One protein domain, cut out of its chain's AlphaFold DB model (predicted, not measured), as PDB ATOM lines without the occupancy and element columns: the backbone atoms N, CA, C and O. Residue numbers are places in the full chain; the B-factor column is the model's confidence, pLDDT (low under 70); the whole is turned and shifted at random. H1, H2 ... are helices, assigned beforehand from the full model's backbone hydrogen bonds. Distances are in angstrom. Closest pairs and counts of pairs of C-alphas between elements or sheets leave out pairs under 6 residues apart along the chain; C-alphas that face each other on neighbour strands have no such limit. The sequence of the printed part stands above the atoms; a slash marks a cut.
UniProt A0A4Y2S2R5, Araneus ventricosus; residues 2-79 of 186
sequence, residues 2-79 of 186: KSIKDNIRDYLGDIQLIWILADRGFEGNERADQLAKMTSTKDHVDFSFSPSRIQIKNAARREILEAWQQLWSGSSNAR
ATOM      1  N   LYS A   2     -15.126 -42.347 -57.558       50.22
ATOM      2  CA  LYS A   2     -16.344 -41.612 -57.934       50.22
ATOM      3  C   LYS A   2     -16.720 -40.625 -56.821       50.22
ATOM      4  O   LYS A   2     -16.601 -40.967 -55.645       50.22
ATOM      5  N   SER A   3     -17.133 -39.406 -57.178       75.50
ATOM      6  CA  SER A   3     -17.680 -38.445 -56.211       75.50
ATOM      7  C   SER A   3     -18.937 -39.029 -55.556       75.50
ATOM      8  O   SER A   3     -19.637 -39.817 -56.186       75.50
ATOM      9  N   ILE A   4     -19.290 -38.608 -54.335       77.19
ATOM     10  CA  ILE A   4     -20.584 -38.963 -53.711       77.19
ATOM     11  C   ILE A   4     -21.741 -38.657 -54.676       77.19
ATOM     12  O   ILE A   4     -22.680 -39.438 -54.789       77.19
ATOM     13  N   LYS A   5     -21.624 -37.575 -55.456       77.69
ATOM     14  CA  LYS A   5     -22.588 -37.226 -56.505       77.69
ATOM     15  C   LYS A   5     -22.655 -38.264 -57.629       77.69
ATOM     16  O   LYS A   5     -23.743 -38.549 -58.113       77.69
ATOM     17  N   ASP A   6     -21.515 -38.809 -58.047       81.38
ATOM     18  CA  ASP A   6     -21.465 -39.852 -59.073       81.38
ATOM     19  C   ASP A   6     -22.039 -41.164 -58.528       81.38
ATOM     20  O   ASP A   6     -22.784 -41.832 -59.227       81.38
ATOM     21  N   ASN A   7     -21.784 -41.489 -57.258       82.31
ATOM     22  CA  ASN A   7     -22.351 -42.677 -56.615       82.31
ATOM     23  C   ASN A   7     -23.873 -42.590 -56.467       82.31
ATOM     24  O   ASN A   7     -24.556 -43.577 -56.700       82.31
ATOM     25  N   ILE A   8     -24.402 -41.414 -56.117       84.06
ATOM     26  CA  ILE A   8     -25.850 -41.172 -56.056       84.06
ATOM     27  C   ILE A   8     -26.467 -41.249 -57.456       84.06
ATOM     28  O   ILE A   8     -27.519 -41.852 -57.622       84.06
ATOM     29  N   ARG A   9     -25.814 -40.661 -58.469       81.56
ATOM     30  CA  ARG A   9     -26.302 -40.684 -59.857       81.56
ATOM     31  C   ARG A   9     -26.315 -42.094 -60.445       81.56
ATOM     32  O   ARG A   9     -27.207 -42.415 -61.219       81.56
ATOM     33  N   ASP A  10     -25.314 -42.897 -60.110       88.50
ATOM     34  CA  ASP A  10     -25.134 -44.237 -60.664       88.50
ATOM     35  C   ASP A  10     -25.900 -45.310 -59.857       88.50
ATOM     36  O   ASP A  10     -25.865 -46.490 -60.209       88.50
ATOM     37  N   TYR A  11     -26.583 -44.922 -58.772       89.38
ATOM     38  CA  TYR A  11     -27.418 -45.814 -57.974       89.38
ATOM     39  C   TYR A  11     -28.776 -46.020 -58.656       89.38
ATOM     40  O   TYR A  11     -29.492 -45.066 -58.947       89.38
ATOM     41  N   LEU A  12     -29.128 -47.280 -58.912       87.38
ATOM     42  CA  LEU A  12     -30.333 -47.663 -59.662       87.38
ATOM     43  C   LEU A  12     -31.591 -47.826 -58.789       87.38
ATOM     44  O   LEU A  12     -32.642 -48.181 -59.313       87.38
ATOM     45  N   GLY A  13     -31.487 -47.624 -57.473       91.25
ATOM     46  CA  GLY A  13     -32.611 -47.732 -56.537       91.25
ATOM     47  C   GLY A  13     -33.117 -46.377 -56.040       91.25
ATOM     48  O   GLY A  13     -32.520 -45.333 -56.300       91.25
ATOM     49  N   ASP A  14     -34.185 -46.408 -55.245       90.19
ATOM     50  CA  ASP A  14     -34.713 -45.210 -54.594       90.19
ATOM     51  C   ASP A  14     -33.850 -44.811 -53.393       90.19
ATOM     52  O   ASP A  14     -33.490 -45.638 -52.549       90.19
ATOM     53  N   ILE A  15     -33.524 -43.521 -53.301       90.38
ATOM     54  CA  ILE A  15     -32.786 -42.940 -52.176       90.38
ATOM     55  C   ILE A  15     -33.739 -42.050 -51.390       90.38
ATOM     56  O   ILE A  15     -34.262 -41.067 -51.913       90.38
ATOM     57  N   GLN A  16     -33.914 -42.359 -50.107       90.62
ATOM     58  CA  GLN A  16     -34.622 -41.499 -49.165       90.62
ATOM     59  C   GLN A  16     -33.619 -40.825 -48.230       90.62
ATOM     60  O   GLN A  16     -32.770 -41.482 -47.630       90.62
ATOM     61  N   LEU A  17     -33.725 -39.502 -48.104       88.81
ATOM     62  CA  LEU A  17     -32.934 -38.709 -47.167       88.81
ATOM     63  C   LEU A  17     -33.845 -38.259 -46.028       88.81
ATOM     64  O   LEU A  17     -34.799 -37.516 -46.252       88.81
ATOM     65  N   ILE A  18     -33.546 -38.714 -44.813       88.00
ATOM     66  CA  ILE A  18     -34.318 -38.403 -43.608       88.00
ATOM     67  C   ILE A  18     -33.415 -37.640 -42.648       88.00
ATOM     68  O   ILE A  18     -32.279 -38.041 -42.397       88.00
ATOM     69  N   TRP A  19     -33.926 -36.537 -42.107       89.06
ATOM     70  CA  TRP A  19     -33.239 -35.780 -41.069       89.06
ATOM     71  C   TRP A  19     -33.685 -36.260 -39.689       89.06
ATOM     72  O   TRP A  19     -34.882 -36.309 -39.403       89.06
ATOM     73  N   ILE A  20     -32.722 -36.615 -38.840       86.69
ATOM     74  CA  ILE A  20     -32.954 -37.108 -37.481       86.69
ATOM     75  C   ILE A  20     -32.286 -36.142 -36.501       86.69
ATOM     76  O   ILE A  20     -31.204 -35.616 -36.766       86.69
ATOM     77  N   LEU A  21     -32.946 -35.893 -35.370       83.81
ATOM     78  CA  LEU A  21     -32.399 -35.086 -34.282       83.81
ATOM     79  C   LEU A  21     -31.234 -35.819 -33.596       83.81
ATOM     80  O   LEU A  21     -31.330 -37.015 -33.320       83.81
ATOM     81  N   ALA A  22     -30.165 -35.085 -33.283       81.31
ATOM     82  CA  ALA A  22     -29.031 -35.608 -32.522       81.31
ATOM     83  C   ALA A  22     -29.428 -35.997 -31.081       81.31
ATOM     84  O   ALA A  22     -30.410 -35.479 -30.543       81.31
ATOM     85  N   ASP A  23     -28.649 -36.902 -30.476       73.56
ATOM     86  CA  ASP A  23     -28.679 -37.243 -29.041       73.56
ATOM     87  C   ASP A  23     -30.047 -37.702 -28.495       73.56
ATOM     88  O   ASP A  23     -30.477 -37.328 -27.403       73.56
ATOM     89  N   ARG A  24     -30.767 -38.510 -29.281       78.94
ATOM     90  CA  ARG A  24     -32.113 -39.025 -28.957       78.94
ATOM     91  C   ARG A  24     -32.172 -40.544 -28.743       78.94
ATOM     92  O   ARG A  24     -33.273 -41.086 -28.716       78.94
ATOM     93  N   GLY A  25     -31.042 -41.241 -28.612       77.94
ATOM     94  CA  GLY A  25     -31.015 -42.699 -28.425       77.94
ATOM     95  C   GLY A  25     -31.042 -43.508 -29.724       77.94
ATOM     96  O   GLY A  25     -31.218 -44.724 -29.681       77.94
ATOM     97  N   PHE A  26     -30.928 -42.871 -30.896       85.00
ATOM     98  CA  PHE A  26     -30.908 -43.592 -32.172       85.00
ATOM     99  C   PHE A  26     -29.530 -44.210 -32.401       85.00
ATOM    100  O   PHE A  26     -28.619 -43.531 -32.872       85.00
ATOM    101  N   GLU A  27     -29.405 -45.508 -32.123       86.50
ATOM    102  CA  GLU A  27     -28.137 -46.251 -32.116       86.50
ATOM    103  C   GLU A  27     -27.275 -46.015 -33.369       86.50
ATOM    104  O   GLU A  27     -26.076 -45.768 -33.267       86.50
ATOM    105  N   GLY A  28     -27.877 -46.011 -34.565       84.44
ATOM    106  CA  GLY A  28     -27.153 -45.754 -35.816       84.44
ATOM    107  C   GLY A  28     -26.592 -44.330 -35.933       84.44
ATOM    108  O   GLY A  28     -25.468 -44.150 -36.402       84.44
ATOM    109  N   ASN A  29     -27.343 -43.322 -35.478       87.38
ATOM    110  CA  ASN A  29     -26.908 -41.923 -35.481       87.38
ATOM    111  C   ASN A  29     -25.852 -41.670 -34.397       87.38
ATOM    112  O   ASN A  29     -24.850 -41.011 -34.651       87.38
ATOM    113  N   GLU A  30     -26.042 -42.246 -33.209       88.44
ATOM    114  CA  GLU A  30     -25.085 -42.148 -32.104       88.44
ATOM    115  C   GLU A  30     -23.767 -42.839 -32.438       88.44
ATOM    116  O   GLU A  30     -22.699 -42.282 -32.194       88.44
ATOM    117  N   ARG A  31     -23.816 -44.013 -33.073       87.31
ATOM    118  CA  ARG A  31     -22.616 -44.700 -33.553       87.31
ATOM    119  C   ARG A  31     -21.887 -43.887 -34.621       87.31
ATOM    120  O   ARG A  31     -20.662 -43.811 -34.586       87.31
ATOM    121  N   ALA A  32     -22.611 -43.267 -35.555       86.75
ATOM    122  CA  ALA A  32     -22.007 -42.388 -36.555       86.75
ATOM    123  C   ALA A  32     -21.340 -41.157 -35.910       86.75
ATOM    124  O   ALA A  32     -20.213 -40.818 -36.269       86.75
ATOM    125  N   ASP A  33     -21.991 -40.536 -34.926       87.06
ATOM    126  CA  ASP A  33     -21.457 -39.391 -34.182       87.06
ATOM    127  C   ASP A  33     -20.221 -39.765 -33.344       87.06
ATOM    128  O   ASP A  33     -19.201 -39.075 -33.386       87.06
ATOM    129  N   GLN A  34     -20.250 -40.912 -32.660       88.38
ATOM    130  CA  GLN A  34     -19.094 -41.458 -31.944       88.38
ATOM    131  C   GLN A  34     -17.902 -41.681 -32.883       88.38
ATOM    132  O   GLN A  34     -16.781 -41.287 -32.559       88.38
ATOM    133  N   LEU A  35     -18.132 -42.264 -34.062       85.12
ATOM    134  CA  LEU A  35     -17.086 -42.467 -35.067       85.12
ATOM    135  C   LEU A  35     -16.533 -41.136 -35.601       85.12
ATOM    136  O   LEU A  35     -15.316 -40.995 -35.754       85.12
ATOM    137  N   ALA A  36     -17.393 -40.144 -35.841       85.44
ATOM    138  CA  ALA A  36     -16.969 -38.807 -36.252       85.44
ATOM    139  C   ALA A  36     -16.104 -38.134 -35.168       85.44
ATOM    140  O   ALA A  36     -15.034 -37.606 -35.477       85.44
ATOM    141  N   LYS A  37     -16.507 -38.231 -33.893       86.00
ATOM    142  CA  LYS A  37     -15.743 -37.729 -32.736       86.00
ATOM    143  C   LYS A  37     -14.371 -38.396 -32.621       86.00
ATOM    144  O   LYS A  37     -13.367 -37.692 -32.541       86.00
ATOM    145  N   MET A  38     -14.307 -39.726 -32.699       82.88
ATOM    146  CA  MET A  38     -13.035 -40.467 -32.677       82.88
ATOM    147  C   MET A  38     -12.118 -40.092 -33.844       82.88
ATOM    148  O   MET A  38     -10.900 -40.064 -33.697       82.88
ATOM    149  N   THR A  39     -12.689 -39.794 -35.012       78.56
ATOM    150  CA  THR A  39     -11.907 -39.364 -36.178       78.56
ATOM    151  C   THR A  39     -11.367 -37.946 -35.985       78.56
ATOM    152  O   THR A  39     -10.238 -37.672 -36.373       78.56
ATOM    153  N   SER A  40     -12.122 -37.057 -35.326       78.75
ATOM    154  CA  SER A  40     -11.666 -35.690 -35.037       78.75
ATOM    155  C   SER A  40     -10.492 -35.614 -34.054       78.75
ATOM    156  O   SER A  40      -9.771 -34.622 -34.060       78.75
ATOM    157  N   THR A  41     -10.276 -36.653 -33.239       81.00
ATOM    158  CA  THR A  41      -9.147 -36.747 -32.298       81.00
ATOM    159  C   THR A  41      -7.922 -37.455 -32.880       81.00
ATOM    160  O   THR A  41      -6.944 -37.650 -32.164       81.00
ATOM    161  N   LYS A  42      -7.959 -37.888 -34.146       77.50
ATOM    162  CA  LYS A  42      -6.779 -38.451 -34.808       77.50
ATOM    163  C   LYS A  42      -5.832 -37.333 -35.244       77.50
ATOM    164  O   LYS A  42      -6.251 -36.391 -35.910       77.50
ATOM    165  N   ASP A  43      -4.543 -37.506 -34.964       75.88
ATOM    166  CA  ASP A  43      -3.490 -36.564 -35.379       75.88
ATOM    167  C   ASP A  43      -3.222 -36.562 -36.897       75.88
ATOM    168  O   ASP A  43      -2.614 -35.629 -37.422       75.88
ATOM    169  N   HIS A  44      -3.658 -37.600 -37.619       74.31
ATOM    170  CA  HIS A  44      -3.423 -37.760 -39.054       74.31
ATOM    171  C   HIS A  44      -4.731 -37.839 -39.840       74.31
ATOM    172  O   HIS A  44      -5.687 -38.508 -39.454       74.31
ATOM    173  N   VAL A  45      -4.752 -37.157 -40.986       74.56
ATOM    174  CA  VAL A  45      -5.876 -37.177 -41.921       74.56
ATOM    175  C   VAL A  45      -5.748 -38.408 -42.819       74.56
ATOM    176  O   VAL A  45      -4.845 -38.473 -43.650       74.56
ATOM    177  N   ASP A  46      -6.677 -39.354 -42.676       71.25
ATOM    178  CA  ASP A  46      -6.692 -40.619 -43.430       71.25
ATOM    179  C   ASP A  46      -6.841 -40.413 -44.961       71.25
ATOM    180  O   ASP A  46      -6.392 -41.243 -45.750       71.25
ATOM    181  N   PHE A  47      -7.442 -39.294 -45.403       68.06
ATOM    182  CA  PHE A  47      -7.689 -38.988 -46.820       68.06
ATOM    183  C   PHE A  47      -7.449 -37.512 -47.163       68.06
ATOM    184  O   PHE A  47      -8.108 -36.620 -46.629       68.06
ATOM    185  N   SER A  48      -6.564 -37.248 -48.127       67.62
ATOM    186  CA  SER A  48      -6.353 -35.905 -48.675       67.62
ATOM    187  C   SER A  48      -7.148 -35.720 -49.966       67.62
ATOM    188  O   SER A  48      -6.945 -36.437 -50.947       67.62
ATOM    189  N   PHE A  49      -8.063 -34.751 -49.973       76.00
ATOM    190  CA  PHE A  49      -8.764 -34.344 -51.187       76.00
ATOM    191  C   PHE A  49      -7.965 -33.264 -51.909       76.00
ATOM    192  O   PHE A  49      -7.471 -32.321 -51.289       76.00
ATOM    193  N   SER A  50      -7.893 -33.353 -53.239       81.75
ATOM    194  CA  SER A  50      -7.370 -32.244 -54.032       81.75
ATOM    195  C   SER A  50      -8.219 -30.988 -53.787       81.75
ATOM    196  O   SER A  50      -9.450 -31.094 -53.727       81.75
ATOM    197  N   PRO A  51      -7.604 -29.796 -53.668       83.94
ATOM    198  CA  PRO A  51      -8.347 -28.567 -53.445       83.94
ATOM    199  C   PRO A  51      -9.401 -28.366 -54.534       83.94
ATOM    200  O   PRO A  51      -9.117 -28.455 -55.730       83.94
ATOM    201  N   SER A  52     -10.628 -28.054 -54.130       90.62
ATOM    202  CA  SER A  52     -11.670 -27.667 -55.074       90.62
ATOM    203  C   SER A  52     -11.261 -26.403 -55.837       90.62
ATOM    204  O   SER A  52     -10.536 -25.541 -55.331       90.62
ATOM    205  N   ARG A  53     -11.815 -26.219 -57.039       92.12
ATOM    206  CA  ARG A  53     -11.612 -25.000 -57.841       92.12
ATOM    207  C   ARG A  53     -11.899 -23.712 -57.054       92.12
ATOM    208  O   ARG A  53     -11.239 -22.699 -57.273       92.12
ATOM    209  N   ILE A  54     -12.875 -23.739 -56.141       93.75
ATOM    210  CA  ILE A  54     -13.223 -22.595 -55.286       93.75
ATOM    211  C   ILE A  54     -12.116 -22.326 -54.261       93.75
ATOM    212  O   ILE A  54     -11.729 -21.172 -54.091       93.75
ATOM    213  N   GLN A  55     -11.576 -23.366 -53.617       93.19
ATOM    214  CA  GLN A  55     -10.466 -23.226 -52.671       93.19
ATOM    215  C   GLN A  55      -9.224 -22.649 -53.354       93.19
ATOM    216  O   GLN A  55      -8.663 -21.682 -52.845       93.19
ATOM    217  N   ILE A  56      -8.867 -23.157 -54.538       95.38
ATOM    218  CA  ILE A  56      -7.745 -22.633 -55.336       95.38
ATOM    219  C   ILE A  56      -7.975 -21.156 -55.672       95.38
ATOM    220  O   ILE A  56      -7.116 -20.311 -55.431       95.38
ATOM    221  N   LYS A  57      -9.168 -20.810 -56.173       96.06
ATOM    222  CA  LYS A  57      -9.511 -19.424 -56.526       96.06
ATOM    223  C   LYS A  57      -9.459 -18.485 -55.319       96.06
ATOM    224  O   LYS A  57      -9.044 -17.338 -55.454       96.06
ATOM    225  N   ASN A  58      -9.905 -18.944 -54.154       95.25
ATOM    226  CA  ASN A  58      -9.877 -18.150 -52.931       95.25
ATOM    227  C   ASN A  58      -8.451 -17.984 -52.397       95.25
ATOM    228  O   ASN A  58      -8.116 -16.885 -51.965       95.25
ATOM    229  N   ALA A  59      -7.613 -19.021 -52.474       95.75
ATOM    230  CA  ALA A  59      -6.196 -18.929 -52.129       95.75
ATOM    231  C   ALA A  59      -5.481 -17.897 -53.011       95.75
ATOM    232  O   ALA A  59      -4.953 -16.922 -52.484       95.75
ATOM    233  N   ALA A  60      -5.618 -18.012 -54.337       96.44
ATOM    234  CA  ALA A  60      -5.039 -17.058 -55.283       96.44
ATOM    235  C   ALA A  60      -5.520 -15.616 -55.035       96.44
ATOM    236  O   ALA A  60      -4.743 -14.669 -55.085       96.44
ATOM    237  N   ARG A  61      -6.807 -15.418 -54.719       96.31
ATOM    238  CA  ARG A  61      -7.340 -14.085 -54.382       96.31
ATOM    239  C   ARG A  61      -6.716 -13.479 -53.132       96.31
ATOM    240  O   ARG A  61      -6.583 -12.256 -53.099       96.31
ATOM    241  N   ARG A  62      -6.404 -14.293 -52.118       96.38
ATOM    242  CA  ARG A  62      -5.724 -13.828 -50.901       96.38
ATOM    243  C   ARG A  62      -4.290 -13.433 -51.213       96.38
ATOM    244  O   ARG A  62      -3.922 -12.316 -50.885       96.38
ATOM    245  N   GLU A  63      -3.554 -14.281 -51.929       97.31
ATOM    246  CA  GLU A  63      -2.169 -14.002 -52.332       97.31
ATOM    247  C   GLU A  63      -2.067 -12.714 -53.156       97.31
ATOM    248  O   GLU A  63      -1.257 -11.841 -52.855       97.31
ATOM    249  N   ILE A  64      -2.955 -12.536 -54.142       97.50
ATOM    250  CA  ILE A  64      -3.035 -11.299 -54.931       97.50
ATOM    251  C   ILE A  64      -3.301 -10.099 -54.016       97.50
ATOM    252  O   ILE A  64      -2.639  -9.073 -54.145       97.50
ATOM    253  N   LEU A  65      -4.262 -10.207 -53.096       97.62
ATOM    254  CA  LEU A  65      -4.626  -9.094 -52.221       97.62
ATOM    255  C   LEU A  65      -3.485  -8.718 -51.264       97.62
ATOM    256  O   LEU A  65      -3.239  -7.535 -51.049       97.62
ATOM    257  N   GLU A  66      -2.781  -9.708 -50.720       97.81
ATOM    258  CA  GLU A  66      -1.614  -9.517 -49.857       97.81
ATOM    259  C   GLU A  66      -0.459  -8.862 -50.617       97.81
ATOM    260  O   GLU A  66       0.088  -7.866 -50.143       97.81
ATOM    261  N   ALA A  67      -0.149  -9.338 -51.827       98.06
ATOM    262  CA  ALA A  67       0.874  -8.737 -52.679       98.06
ATOM    263  C   ALA A  67       0.540  -7.275 -53.021       98.06
ATOM    264  O   ALA A  67       1.382  -6.385 -52.885       98.06
ATOM    265  N   TRP A  68      -0.714  -6.990 -53.392       97.50
ATOM    266  CA  TRP A  68      -1.171  -5.619 -53.634       97.50
ATOM    267  C   TRP A  68      -1.090  -4.748 -52.384       97.50
ATOM    268  O   TRP A  68      -0.681  -3.593 -52.478       97.50
ATOM    269  N   GLN A  69      -1.455  -5.275 -51.216       98.06
ATOM    270  CA  GLN A  69      -1.350  -4.539 -49.961       98.06
ATOM    271  C   GLN A  69       0.108  -4.219 -49.615       98.06
ATOM    272  O   GLN A  69       0.382  -3.103 -49.181       98.06
ATOM    273  N   GLN A  70       1.041  -5.152 -49.834       97.88
ATOM    274  CA  GLN A  70       2.473  -4.922 -49.628       97.88
ATOM    275  C   GLN A  70       3.001  -3.812 -50.542       97.88
ATOM    276  O   GLN A  70       3.618  -2.863 -50.057       97.88
ATOM    277  N   LEU A  71       2.692  -3.880 -51.842       97.12
ATOM    278  CA  LEU A  71       3.060  -2.837 -52.804       97.12
ATOM    279  C   LEU A  71       2.444  -1.483 -52.431       97.12
ATOM    280  O   LEU A  71       3.120  -0.457 -52.465       97.12
ATOM    281  N   TRP A  72       1.169  -1.474 -52.035       96.69
ATOM    282  CA  TRP A  72       0.467  -0.251 -51.662       96.69
ATOM    283  C   TRP A  72       1.045   0.395 -50.401       96.69
ATOM    284  O   TRP A  72       1.270   1.604 -50.367       96.69
ATOM    285  N   SER A  73       1.332  -0.408 -49.377       97.00
ATOM    286  CA  SER A  73       1.927   0.058 -48.125       97.00
ATOM    287  C   SER A  73       3.380   0.500 -48.275       97.00
ATOM    288  O   SER A  73       3.764   1.469 -47.621       97.00
ATOM    289  N   GLY A  74       4.161  -0.159 -49.135       96.69
ATOM    290  CA  GLY A  74       5.566   0.171 -49.393       96.69
ATOM    291  C   GLY A  74       5.791   1.310 -50.393       96.69
ATOM    292  O   GLY A  74       6.902   1.821 -50.495       96.69
ATOM    293  N   SER A  75       4.760   1.727 -51.132       96.50
ATOM    294  CA  SER A  75       4.887   2.782 -52.140       96.50
ATOM    295  C   SER A  75       5.093   4.169 -51.520       96.50
ATOM    296  O   SER A  75       4.348   4.604 -50.629       96.50
ATOM    297  N   SER A  76       6.066   4.907 -52.063       95.81
ATOM    298  CA  SER A  76       6.284   6.336 -51.799       95.81
ATOM    299  C   SER A  76       5.343   7.244 -52.598       95.81
ATOM    300  O   SER A  76       5.232   8.428 -52.290       95.81
ATOM    301  N   ASN A  77       4.654   6.713 -53.609       91.56
ATOM    302  CA  ASN A  77       3.732   7.468 -54.456       91.56
ATOM    303  C   ASN A  77       2.316   7.487 -53.864       91.56
ATOM    304  O   ASN A  77       1.946   6.621 -53.072       91.56
ATOM    305  N   ALA A  78       1.509   8.475 -54.266       91.38
ATOM    306  CA  ALA A  78       0.093   8.598 -53.890       91.38
ATOM    307  C   ALA A  78      -0.176   8.520 -52.367       91.38
ATOM    308  O   ALA A  78      -1.216   8.025 -51.923       91.38
ATOM    309  N   ARG A  79       0.751   9.039 -51.545       93.38
ATOM    310  CA  ARG A  79       0.668   8.996 -50.070       93.38
ATOM    311  C   ARG A  79      -0.590   9.645 -49.506       93.38
ATOM    312  O   ARG A  79      -1.108   9.182 -48.492       93.38
TER     313      ARG A  79
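Overview. This is residues 2 to 79 of the 186 residues of a protein of Araneus ventricosus (UniProt A0A4Y2S2R5). Picture an open, stretched-out chain whose long helix, H3, makes an arm at one end, while at the other end two shorter helices, H1 and H2, stand well separated, joined by a long link, residues 10 to 26, with no named element. The three helices pack on no one another, and there is no compact core. The printed part has 78 residues with three named helices in the order H1, H2, H3 and no named strand; its class is all helix. It is extended, with a radius of gyration of the C-alphas of 22.6 A and spans of 66 by 33 by 25 A.

Arrangement. Look first at H3, residues 53 to 74, which touches no helix; its residues 53 to 58 and 60 to 74 stand free. Going back along the chain, you reach H2, residues 27 to 40, which is apart from H3; its residues 34 to 40 stand free. Further back is H1, residues 4 to 9, which stands free and is apart from both H2 and H3. In H1, H2 and H3 every O i to N i+4 pair is within hydrogen-bond range.

Along the chain. Find C-alpha 53 at (-11.612, -25.000, -57.841); from there H3 runs 31.6 A to C-alpha 74 at (5.566, 0.171, -49.393). H2 runs 19.8 A from Glu 27 to Ser 40. H1 begins at C-alpha 4, at (-20.584, -38.963, -53.711), and runs 8.6 A to Arg 9.

Size, cuts and confidence. The two C-alphas farthest apart, those of Gly 13 and Ser 76, are 66.8 A apart. The printed part, residues 2 to 79, has no cut. Both links are long: residues 41 to 52 join H2 to H3, and residues 10 to 26 join H1 to H2. The mean pLDDT of the printed part is 86.9, and residues 2, 47 and 48 are under 70.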